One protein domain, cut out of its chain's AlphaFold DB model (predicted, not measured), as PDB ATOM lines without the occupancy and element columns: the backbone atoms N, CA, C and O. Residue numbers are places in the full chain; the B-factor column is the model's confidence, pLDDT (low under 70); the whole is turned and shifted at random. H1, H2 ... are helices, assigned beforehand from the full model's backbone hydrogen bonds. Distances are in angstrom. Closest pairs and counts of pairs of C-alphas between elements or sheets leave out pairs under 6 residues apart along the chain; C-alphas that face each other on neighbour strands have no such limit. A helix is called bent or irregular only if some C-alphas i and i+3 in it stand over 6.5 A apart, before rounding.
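AT A GLANCE: This is residues 2 to 80 of the 218 residues of the protein "GD10145" of Drosophila simulans (UniProt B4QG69). The printed part is a long, open, narrow loop with an empty middle: H2, the longest helix, makes one long side, while an opening stretch with no named element, residues 2 to 14, and then the shorter H1 make the other. A link joins the helices at one end of the loop, where the printed part folds back into H2. There are 79 printed residues with two named helices, H1 then H2, and no named strand; the class is all helix. The whole is extended, with a radius of gyration of the C-alphas of 19.6 A and spans of 59 by 26 by 15 A.

HOW THE PARTS SIT: Start at Leu 2 and pass residues 2 to 14 to reach H1, residues 15 to 35. A short link of 9 residues leads on to H2, residues 45 to 77. H1 and H2 are apart, with no C-alpha of the one within 8 A of the other. Look at residues 10 to 31, of which 15 to 31 belong to H1, and at residues 46 to 68 of H2: these stand free. In H2 every O i to N i+4 pair is within hydrogen-bond range; in H1 15 of 17 are.

IN THESE COORDINATES: Find C-alpha 15 at (16.995, 39.123, 54.684); from there H1 runs 30.5 A to C-alpha 35. H1 is neither bent nor irregular, but only just: C-alphas 24 and 27 are 6.1 A apart. Find C-alpha 45 at (26.785, 29.087, 28.252); from there H2 runs 47.8 A to C-alpha 77 at (-12.695, 43.529, 51.059).

THE WHOLE: The outline is only just a rod. The two C-alphas farthest apart are those of Leu 2 and Asp 39, at 61.3 A; those of Leu 2 and Leu 80 are 16.8 A apart. The printed part has no cut. In the B-factor column you will find a mean pLDDT of 73.8 for the printed part, with residues 2 to 18, 20, 22 and 32 to 43 under 70.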
ATOM      1  N   LEU A   2     -11.769  33.935  63.424       40.69
ATOM      2  CA  LEU A   2     -11.107  34.404  62.196       40.69
ATOM      3  C   LEU A   2      -9.608  34.714  62.387       40.69
ATOM      4  O   LEU A   2      -8.804  34.343  61.549       40.69
ATOM      5  N   VAL A   3      -9.195  35.278  63.527       46.44
ATOM      6  CA  VAL A   3      -7.802  35.730  63.763       46.44
ATOM      7  C   VAL A   3      -6.746  34.618  63.630       46.44
ATOM      8  O   VAL A   3      -5.652  34.874  63.140       46.44
ATOM      9  N   HIS A   4      -7.065  33.369  63.984       50.78
ATOM     10  CA  HIS A   4      -6.106  32.258  63.881       50.78
ATOM     11  C   HIS A   4      -5.889  31.740  62.450       50.78
ATOM     12  O   HIS A   4      -4.883  31.081  62.212       50.78
ATOM     13  N   LYS A   5      -6.784  32.037  61.495       52.09
ATOM     14  CA  LYS A   5      -6.683  31.522  60.116       52.09
ATOM     15  C   LYS A   5      -5.717  32.334  59.237       52.09
ATOM     16  O   LYS A   5      -5.307  31.850  58.190       52.09
ATOM     17  N   TYR A   6      -5.331  33.534  59.681       52.91
ATOM     18  CA  TYR A   6      -4.500  34.482  58.921       52.91
ATOM     19  C   TYR A   6      -3.142  34.777  59.584       52.91
ATOM     20  O   TYR A   6      -2.376  35.592  59.083       52.91
ATOM     21  N   ALA A   7      -2.814  34.122  60.705       47.44
ATOM     22  CA  ALA A   7      -1.539  34.328  61.405       47.44
ATOM     23  C   ALA A   7      -0.316  33.799  60.622       47.44
ATOM     24  O   ALA A   7       0.806  34.220  60.881       47.44
ATOM     25  N   GLU A   8      -0.538  32.918  59.642       52.62
ATOM     26  CA  GLU A   8       0.488  32.320  58.770       52.62
ATOM     27  C   GLU A   8       0.759  33.151  57.494       52.62
ATOM     28  O   GLU A   8       1.592  32.777  56.678       52.62
ATOM     29  N   TRP A   9       0.053  34.272  57.284       52.16
ATOM     30  CA  TRP A   9       0.074  35.027  56.015       52.16
ATOM     31  C   TRP A   9       1.184  36.075  55.891       52.16
ATOM     32  O   TRP A   9       1.225  36.810  54.907       52.16
ATOM     33  N   TYR A  10       2.101  36.165  56.855       48.88
ATOM     34  CA  TYR A  10       3.265  37.035  56.719       48.88
ATOM     35  C   TYR A  10       4.515  36.187  56.477       48.88
ATOM     36  O   TYR A  10       5.078  35.574  57.385       48.88
ATOM     37  N   TYR A  11       4.991  36.171  55.232       57.31
ATOM     38  CA  TYR A  11       6.376  35.801  54.980       57.31
ATOM     39  C   TYR A  11       7.244  36.905  55.575       57.31
ATOM     40  O   TYR A  11       7.304  38.013  55.046       57.31
ATOM     41  N   VAL A  12       7.917  36.626  56.691       57.91
ATOM     42  CA  VAL A  12       9.013  37.491  57.134       57.91
ATOM     43  C   VAL A  12      10.074  37.407  56.045       57.91
ATOM     44  O   VAL A  12      10.625  36.317  55.855       57.91
ATOM     45  N   PRO A  13      10.387  38.496  55.319       55.03
ATOM     46  CA  PRO A  13      11.483  38.469  54.369       55.03
ATOM     47  C   PRO A  13      12.750  38.079  55.134       55.03
ATOM     48  O   PRO A  13      13.258  38.818  55.979       55.03
ATOM     49  N   GLN A  14      13.239  36.865  54.881       61.34
ATOM     50  CA  GLN A  14      14.458  36.333  55.477       61.34
ATOM     51  C   GLN A  14      15.651  37.035  54.816       61.34
ATOM     52  O   GLN A  14      16.364  36.454  53.997       61.34
ATOM     53  N   PHE A  15      15.887  38.299  55.186       60.28
ATOM     54  CA  PHE A  15      16.995  39.123  54.684       60.28
ATOM     55  C   PHE A  15      18.349  38.425  54.820       60.28
ATOM     56  O   PHE A  15      19.247  38.633  54.009       60.28
ATOM     57  N   ARG A  16      18.478  37.530  55.806       63.28
ATOM     58  CA  ARG A  16      19.674  36.716  56.003       63.28
ATOM     59  C   ARG A  16      19.995  35.864  54.772       63.28
ATOM     60  O   ARG A  16      21.136  35.891  54.336       63.28
ATOM     61  N   MET A  17      19.023  35.173  54.174       63.38
ATOM     62  CA  MET A  17      19.264  34.343  52.982       63.38
ATOM     63  C   MET A  17      19.549  35.187  51.729       63.38
ATOM     64  O   MET A  17      20.392  34.805  50.921       63.38
ATOM     65  N   ALA A  18      18.915  36.359  51.603       63.53
ATOM     66  CA  ALA A  18      19.136  37.281  50.484       63.53
ATOM     67  C   ALA A  18      20.549  37.897  50.478       63.53
ATOM     68  O   ALA A  18      21.140  38.101  49.420       63.53
ATOM     69  N   ILE A  19      21.123  38.161  51.657       71.62
ATOM     70  CA  ILE A  19      22.497  38.673  51.773       71.62
ATOM     71  C   ILE A  19      23.510  37.611  51.323       71.62
ATOM     72  O   ILE A  19      24.447  37.926  50.593       71.62
ATOM     73  N   TRP A  20      23.306  36.346  51.706       69.81
ATOM     74  CA  TRP A  20      24.188  35.246  51.298       69.81
ATOM     75  C   TRP A  20      24.111  34.956  49.797       69.81
ATOM     76  O   TRP A  20      25.145  34.697  49.183       69.81
ATOM     77  N   SER A  21      22.928  35.042  49.181       70.50
ATOM     78  CA  SER A  21      22.802  34.858  47.731       70.50
ATOM     79  C   SER A  21      23.467  35.995  46.950       70.50
ATOM     80  O   SER A  21      24.163  35.724  45.973       70.50
ATOM     81  N   LEU A  22      23.345  37.247  47.403       67.62
ATOM     82  CA  LEU A  22      23.989  38.405  46.769       67.62
ATOM     83  C   LEU A  22      25.523  38.342  46.849       67.62
ATOM     84  O   LEU A  22      26.217  38.699  45.897       67.62
ATOM     85  N   LEU A  23      26.054  37.835  47.964       74.31
ATOM     86  CA  LEU A  23      27.494  37.683  48.180       74.31
ATOM     87  C   LEU A  23      28.099  36.573  47.307       74.31
ATOM     88  O   LEU A  23      29.266  36.662  46.945       74.31
ATOM     89  N   VAL A  24      27.316  35.560  46.920       70.69
ATOM     90  CA  VAL A  24      27.754  34.482  46.014       70.69
ATOM     91  C   VAL A  24      27.578  34.862  44.538       70.69
ATOM     92  O   VAL A  24      28.432  34.534  43.714       70.69
ATOM     93  N   THR A  25      26.511  35.583  44.181       75.00
ATOM     94  CA  THR A  25      26.231  35.953  42.781       75.00
ATOM     95  C   THR A  25      27.136  37.070  42.260       75.00
ATOM     96  O   THR A  25      27.540  37.016  41.100       75.00
ATOM     97  N   MET A  26      27.523  38.034  43.103       74.38
ATOM     98  CA  MET A  26      28.451  39.122  42.746       74.38
ATOM     99  C   MET A  26      29.832  38.647  42.253       74.38
ATOM    100  O   MET A  26      30.230  39.021  41.148       74.38
ATOM    101  N   PRO A  27      30.588  37.818  42.998       76.00
ATOM    102  CA  PRO A  27      31.896  37.350  42.549       76.00
ATOM    103  C   PRO A  27      31.782  36.418  41.340       76.00
ATOM    104  O   PRO A  27      32.609  36.504  40.435       76.00
ATOM    105  N   LEU A  28      30.736  35.586  41.272       71.88
ATOM    106  CA  LEU A  28      30.457  34.754  40.102       71.88
ATOM    107  C   LEU A  28      30.249  35.622  38.846       71.88
ATOM    108  O   LEU A  28      30.842  35.346  37.806       71.88
ATOM    109  N   ALA A  29      29.477  36.708  38.956       70.50
ATOM    110  CA  ALA A  29      29.244  37.646  37.860       70.50
ATOM    111  C   ALA A  29      30.530  38.362  37.415       70.50
ATOM    112  O   ALA A  29      30.764  38.495  36.215       70.50
ATOM    113  N   ILE A  30      31.394  38.764  38.353       75.12
ATOM    114  CA  ILE A  30      32.687  39.401  38.047       75.12
ATOM    115  C   ILE A  30      33.618  38.422  37.319       75.12
ATOM    116  O   ILE A  30      34.220  38.783  36.309       75.12
ATOM    117  N   VAL A  31      33.707  37.170  37.783       73.00
ATOM    118  CA  VAL A  31      34.529  36.130  37.139       73.00
ATOM    119  C   VAL A  31      34.044  35.857  35.715       73.00
ATOM    120  O   VAL A  31      34.857  35.766  34.795       73.00
ATOM    121  N   VAL A  32      32.729  35.789  35.503       69.81
ATOM    122  CA  VAL A  32      32.144  35.621  34.164       69.81
ATOM    123  C   VAL A  32      32.404  36.834  33.284       69.81
ATOM    124  O   VAL A  32      32.765  36.659  32.127       69.81
ATOM    125  N   PHE A  33      32.267  38.051  33.811       68.62
ATOM    126  CA  PHE A  33      32.504  39.280  33.054       68.62
ATOM    127  C   PHE A  33      33.960  39.394  32.584       68.62
ATOM    128  O   PHE A  33      34.213  39.786  31.450       68.62
ATOM    129  N   VAL A  34      34.917  38.987  33.421       69.88
ATOM    130  CA  VAL A  34      36.346  38.977  33.067       69.88
ATOM    131  C   VAL A  34      36.686  37.849  32.083       69.88
ATOM    132  O   VAL A  34      37.572  38.011  31.245       69.88
ATOM    133  N   HIS A  35      35.996  36.706  32.160       66.19
ATOM    134  CA  HIS A  35      36.279  35.537  31.318       66.19
ATOM    135  C   HIS A  35      35.480  35.504  30.001       66.19
ATOM    136  O   HIS A  35      35.821  34.754  29.084       66.19
ATOM    137  N   SER A  36      34.418  36.304  29.879       63.50
ATOM    138  CA  SER A  36      33.562  36.339  28.694       63.50
ATOM    139  C   SER A  36      34.217  37.153  27.574       63.50
ATOM    140  O   SER A  36      34.269  38.379  27.615       63.50
ATOM    141  N   ARG A  37      34.716  36.462  26.542       59.75
ATOM    142  CA  ARG A  37      35.007  37.077  25.239       59.75
ATOM    143  C   ARG A  37      33.723  37.132  24.411       59.75
ATOM    144  O   ARG A  37      33.050  36.120  24.258       59.75
ATOM    145  N   THR A  38      33.428  38.297  23.841       61.59
ATOM    146  CA  THR A  38      32.196  38.596  23.088       61.59
ATOM    147  C   THR A  38      32.069  37.830  21.760       61.59
ATOM    148  O   THR A  38      30.978  37.753  21.210       61.59
ATOM    149  N   ASP A  39      33.157  37.231  21.262       59.25
ATOM    150  CA  ASP A  39      33.229  36.672  19.902       59.25
ATOM    151  C   ASP A  39      32.923  35.169  19.777       59.25
ATOM    152  O   ASP A  39      32.720  34.683  18.666       59.25
ATOM    153  N   ILE A  40      32.917  34.392  20.869       64.06
ATOM    154  CA  ILE A  40      32.767  32.925  20.795       64.06
ATOM    155  C   ILE A  40      31.899  32.446  21.966       64.06
ATOM    156  O   ILE A  40      32.262  32.729  23.108       64.06
ATOM    157  N   PRO A  41      30.789  31.711  21.739       60.88
ATOM    158  CA  PRO A  41      29.970  31.195  22.832       60.88
ATOM    159  C   PRO A  41      30.789  30.189  23.664       60.88
ATOM    160  O   PRO A  41      31.181  29.140  23.144       60.88
ATOM    161  N   PRO A  42      31.087  30.482  24.944       66.62
ATOM    162  CA  PRO A  42      31.866  29.586  25.790       66.62
ATOM    163  C   PRO A  42      31.043  28.343  26.152       66.62
ATOM    164  O   PRO A  42      29.827  28.417  26.311       66.62
ATOM    165  N   PHE A  43      31.705  27.202  26.370       67.00
ATOM    166  CA  PHE A  43      31.051  25.930  26.725       67.00
ATOM    167  C   PHE A  43      30.136  26.029  27.966       67.00
ATOM    168  O   PHE A  43      29.125  25.338  28.065       67.00
ATOM    169  N   TYR A  44      30.437  26.949  28.889       70.50
ATOM    170  CA  TYR A  44      29.635  27.205  30.090       70.50
ATOM    171  C   TYR A  44      28.290  27.908  29.823       70.50
ATOM    172  O   TYR A  44      27.465  27.989  30.734       70.50
ATOM    173  N   HIS A  45      28.027  28.386  28.601       77.75
ATOM    174  CA  HIS A  45      26.785  29.087  28.252       77.75
ATOM    175  C   HIS A  45      25.532  28.235  28.508       77.75
ATOM    176  O   HIS A  45      24.554  28.739  29.050       77.75
ATOM    177  N   SER A  46      25.578  26.930  28.220       78.00
ATOM    178  CA  SER A  46      24.440  26.029  28.461       78.00
ATOM    179  C   SER A  46      24.084  25.902  29.945       78.00
ATOM    180  O   SER A  46      22.906  25.851  30.292       78.00
ATOM    181  N   VAL A  47      25.085  25.899  30.833       83.56
ATOM    182  CA  VAL A  47      24.864  25.849  32.289       83.56
ATOM    183  C   VAL A  47      24.261  27.163  32.778       83.56
ATOM    184  O   VAL A  47      23.307  27.146  33.552       83.56
ATOM    185  N   TYR A  48      24.751  28.300  32.275       80.25
ATOM    186  CA  TYR A  48      24.157  29.603  32.576       80.25
ATOM    187  C   TYR A  48      22.714  29.707  32.083       80.25
ATOM    188  O   TYR A  48      21.868  30.172  32.838       80.25
ATOM    189  N   CYS A  49      22.400  29.212  30.885       82.88
ATOM    190  CA  CYS A  49      21.025  29.154  30.388       82.88
ATOM    191  C   CYS A  49      20.120  28.270  31.260       82.88
ATOM    192  O   CYS A  49      18.986  28.647  31.541       82.88
ATOM    193  N   ALA A  50      20.605  27.122  31.737       86.56
ATOM    194  CA  ALA A  50      19.826  26.279  32.645       86.56
ATOM    195  C   ALA A  50      19.540  26.981  33.987       86.56
ATOM    196  O   ALA A  50      18.418  26.919  34.491       86.56
ATOM    197  N   LEU A  51      20.533  27.687  34.541       85.81
ATOM    198  CA  LEU A  51      20.390  28.451  35.785       85.81
ATOM    199  C   LEU A  51      19.483  29.678  35.629       85.81
ATOM    200  O   LEU A  51      18.716  29.997  36.539       85.81
ATOM    201  N   THR A  52      19.536  30.379  34.495       87.06
ATOM    202  CA  THR A  52      18.647  31.523  34.255       87.06
ATOM    203  C   THR A  52      17.208  31.063  34.075       87.06
ATOM    204  O   THR A  52      16.316  31.662  34.672       87.06
ATOM    205  N   ILE A  53      16.973  29.969  33.345       90.25
ATOM    206  CA  ILE A  53      15.632  29.391  33.192       90.25
ATOM    207  C   ILE A  53      15.059  28.990  34.556       90.25
ATOM    208  O   ILE A  53      13.933  29.374  34.871       90.25
ATOM    209  N   SER A  54      15.819  28.276  35.395       89.31
ATOM    210  CA  SER A  54      15.328  27.872  36.719       89.31
ATOM    211  C   SER A  54      15.028  29.074  37.617       89.31
ATOM    212  O   SER A  54      13.991  29.104  38.280       89.31
ATOM    213  N   THR A  55      15.878  30.103  37.581       88.38
ATOM    214  CA  THR A  55      15.671  31.342  38.345       88.38
ATOM    215  C   THR A  55      14.396  32.064  37.909       88.38
ATOM    216  O   THR A  55      13.607  32.479  38.758       88.38
ATOM    217  N   VAL A  56      14.155  32.180  36.600       91.25
ATOM    218  CA  VAL A  56      12.948  32.825  36.059       91.25
ATOM    219  C   VAL A  56      11.688  32.048  36.439       91.25
ATOM    220  O   VAL A  56      10.694  32.669  36.810       91.25
ATOM    221  N   ILE A  57      11.723  30.711  36.407       91.62
ATOM    222  CA  ILE A  57      10.584  29.873  36.816       91.62
ATOM    223  C   ILE A  57      10.241  30.108  38.291       91.62
ATOM    224  O   ILE A  57       9.080  30.360  38.609       91.62
ATOM    225  N   ILE A  58      11.237  30.074  39.183       89.94
ATOM    226  CA  ILE A  58      11.025  30.301  40.622       89.94
ATOM    227  C   ILE A  58      10.479  31.708  40.866       89.94
ATOM    228  O   ILE A  58       9.525  31.877  41.620       89.94
ATOM    229  N   PHE A  59      11.051  32.717  40.208       89.12
ATOM    230  CA  PHE A  59      10.607  34.098  40.357       89.12
ATOM    231  C   PHE A  59       9.160  34.286  39.886       89.12
ATOM    232  O   PHE A  59       8.351  34.865  40.605       89.12
ATOM    233  N   CYS A  60       8.811  33.737  38.719       89.69
ATOM    234  CA  CYS A  60       7.446  33.766  38.201       89.69
ATOM    235  C   CYS A  60       6.467  33.067  39.154       89.69
ATOM    236  O   CYS A  60       5.376  33.577  39.395       89.69
ATOM    237  N   TRP A  61       6.873  31.941  39.750       88.12
ATOM    238  CA  TRP A  61       6.044  31.212  40.706       88.12
ATOM    239  C   TRP A  61       5.786  32.007  41.991       88.12
ATOM    240  O   TRP A  61       4.643  32.081  42.436       88.12
ATOM    241  N   ILE A  62       6.812  32.667  42.538       88.75
ATOM    242  CA  ILE A  62       6.658  33.569  43.692       88.75
ATOM    243  C   ILE A  62       5.714  34.720  43.335       88.75
ATOM    244  O   ILE A  62       4.773  34.989  44.073       88.75
ATOM    245  N   CYS A  63       5.911  35.369  42.183       88.69
ATOM    246  CA  CYS A  63       5.025  36.443  41.739       88.69
ATOM    247  C   CYS A  63       3.576  35.970  41.561       88.69
ATOM    248  O   CYS A  63       2.661  36.689  41.946       88.69
ATOM    249  N   ALA A  64       3.353  34.779  41.002       87.12
ATOM    250  CA  ALA A  64       2.015  34.214  40.849       87.12
ATOM    251  C   ALA A  64       1.343  33.969  42.208       87.12
ATOM    252  O   ALA A  64       0.162  34.266  42.368       87.12
ATOM    253  N   TRP A  65       2.102  33.484  43.194       86.94
ATOM    254  CA  TRP A  65       1.594  33.259  44.545       86.94
ATOM    255  C   TRP A  65       1.216  34.564  45.258       86.94
ATOM    256  O   TRP A  65       0.137  34.660  45.840       86.94
ATOM    257  N   GLU A  66       2.054  35.596  45.144       88.06
ATOM    258  CA  GLU A  66       1.749  36.930  45.675       88.06
ATOM    259  C   GLU A  66       0.501  37.535  45.012       88.06
ATOM    260  O   GLU A  66      -0.334  38.141  45.686       88.06
ATOM    261  N   MET A  67       0.333  37.342  43.699       87.31
ATOM    262  CA  MET A  67      -0.870  37.795  42.995       87.31
ATOM    263  C   MET A  67      -2.125  37.101  43.532       87.31
ATOM    264  O   MET A  67      -3.104  37.786  43.813       87.31
ATOM    265  N   ASP A  68      -2.098  35.784  43.739       86.62
ATOM    266  CA  ASP A  68      -3.239  35.036  44.285       86.62
ATOM    267  C   ASP A  68      -3.600  35.487  45.717       86.62
ATOM    268  O   ASP A  68      -4.773  35.676  46.054       86.62
ATOM    269  N   ALA A  69      -2.592  35.786  46.543       86.62
ATOM    270  CA  ALA A  69      -2.794  36.341  47.880       86.62
ATOM    271  C   ALA A  69      -3.468  37.727  47.842       86.62
ATOM    272  O   ALA A  69      -4.439  37.966  48.568       86.62
ATOM    273  N   LEU A  70      -3.006  38.635  46.973       88.50
ATOM    274  CA  LEU A  70      -3.617  39.959  46.794       88.50
ATOM    275  C   LEU A  70      -5.066  39.855  46.313       88.50
ATOM    276  O   LEU A  70      -5.940  40.567  46.811       88.50
ATOM    277  N   ILE A  71      -5.329  38.945  45.379       87.31
ATOM    278  CA  ILE A  71      -6.662  38.671  44.843       87.31
ATOM    279  C   ILE A  71      -7.607  38.191  45.952       87.31
ATOM    280  O   ILE A  71      -8.737  38.671  46.048       87.31
ATOM    281  N   SER A  72      -7.140  37.302  46.832       85.75
ATOM    282  CA  SER A  72      -7.917  36.833  47.983       85.75
ATOM    283  C   SER A  72      -8.259  37.967  48.956       85.75
ATOM    284  O   SER A  72      -9.406  38.072  49.395       85.75
ATOM    285  N   ILE A  73      -7.306  38.862  49.242       87.88
ATOM    286  CA  ILE A  73      -7.538  40.035  50.100       87.88
ATOM    287  C   ILE A  73      -8.587  40.961  49.475       87.88
ATOM    288  O   ILE A  73      -9.508  41.397  50.164       87.88
ATOM    289  N   ILE A  74      -8.480  41.230  48.171       87.12
ATOM    290  CA  ILE A  74      -9.464  42.028  47.431       87.12
ATOM    291  C   ILE A  74     -10.848  41.367  47.505       87.12
ATOM    292  O   ILE A  74     -11.827  42.053  47.786       87.12
ATOM    293  N   GLY A  75     -10.929  40.044  47.330       84.81
ATOM    294  CA  GLY A  75     -12.178  39.289  47.463       84.81
ATOM    295  C   GLY A  75     -12.843  39.486  48.825       84.81
ATOM    296  O   GLY A  75     -14.029  39.790  48.885       84.81
ATOM    297  N   VAL A  76     -12.066  39.427  49.910       85.31
ATOM    298  CA  VAL A  76     -12.572  39.670  51.272       85.31
ATOM    299  C   VAL A  76     -13.038  41.117  51.469       85.31
ATOM    300  O   VAL A  76     -14.050  41.343  52.124       85.31
ATOM    301  N   VAL A  77     -12.330  42.106  50.915       88.50
ATOM    302  CA  VAL A  77     -12.695  43.529  51.059       88.50
ATOM    303  C   VAL A  77     -14.003  43.864  50.342       88.50
ATOM    304  O   VAL A  77     -14.774  44.681  50.841       88.50
ATOM    305  N   PHE A  78     -14.253  43.249  49.186       82.88
ATOM    306  CA  PHE A  78     -15.479  43.460  48.414       82.88
ATOM    307  C   PHE A  78     -16.621  42.496  48.782       82.88
ATOM    308  O   PHE A  78     -17.681  42.596  48.172       82.88
ATOM    309  N   ASP A  79     -16.429  41.615  49.774       83.44
ATOM    310  CA  ASP A  79     -17.383  40.565  50.179       83.44
ATOM    311  C   ASP A  79     -17.795  39.640  49.018       83.44
ATOM    312  O   ASP A  79     -18.952  39.261  48.867       83.44
ATOM    313  N   LEU A  80     -16.823  39.302  48.163       81.56
ATOM    314  CA  LEU A  80     -17.001  38.415  47.014       81.56
ATOM    315  C   LEU A  80     -16.602  36.978  47.355       81.56
ATOM    316  O   LEU A  80     -15.611  36.728  48.055       81.56
TER     317      LEU A  80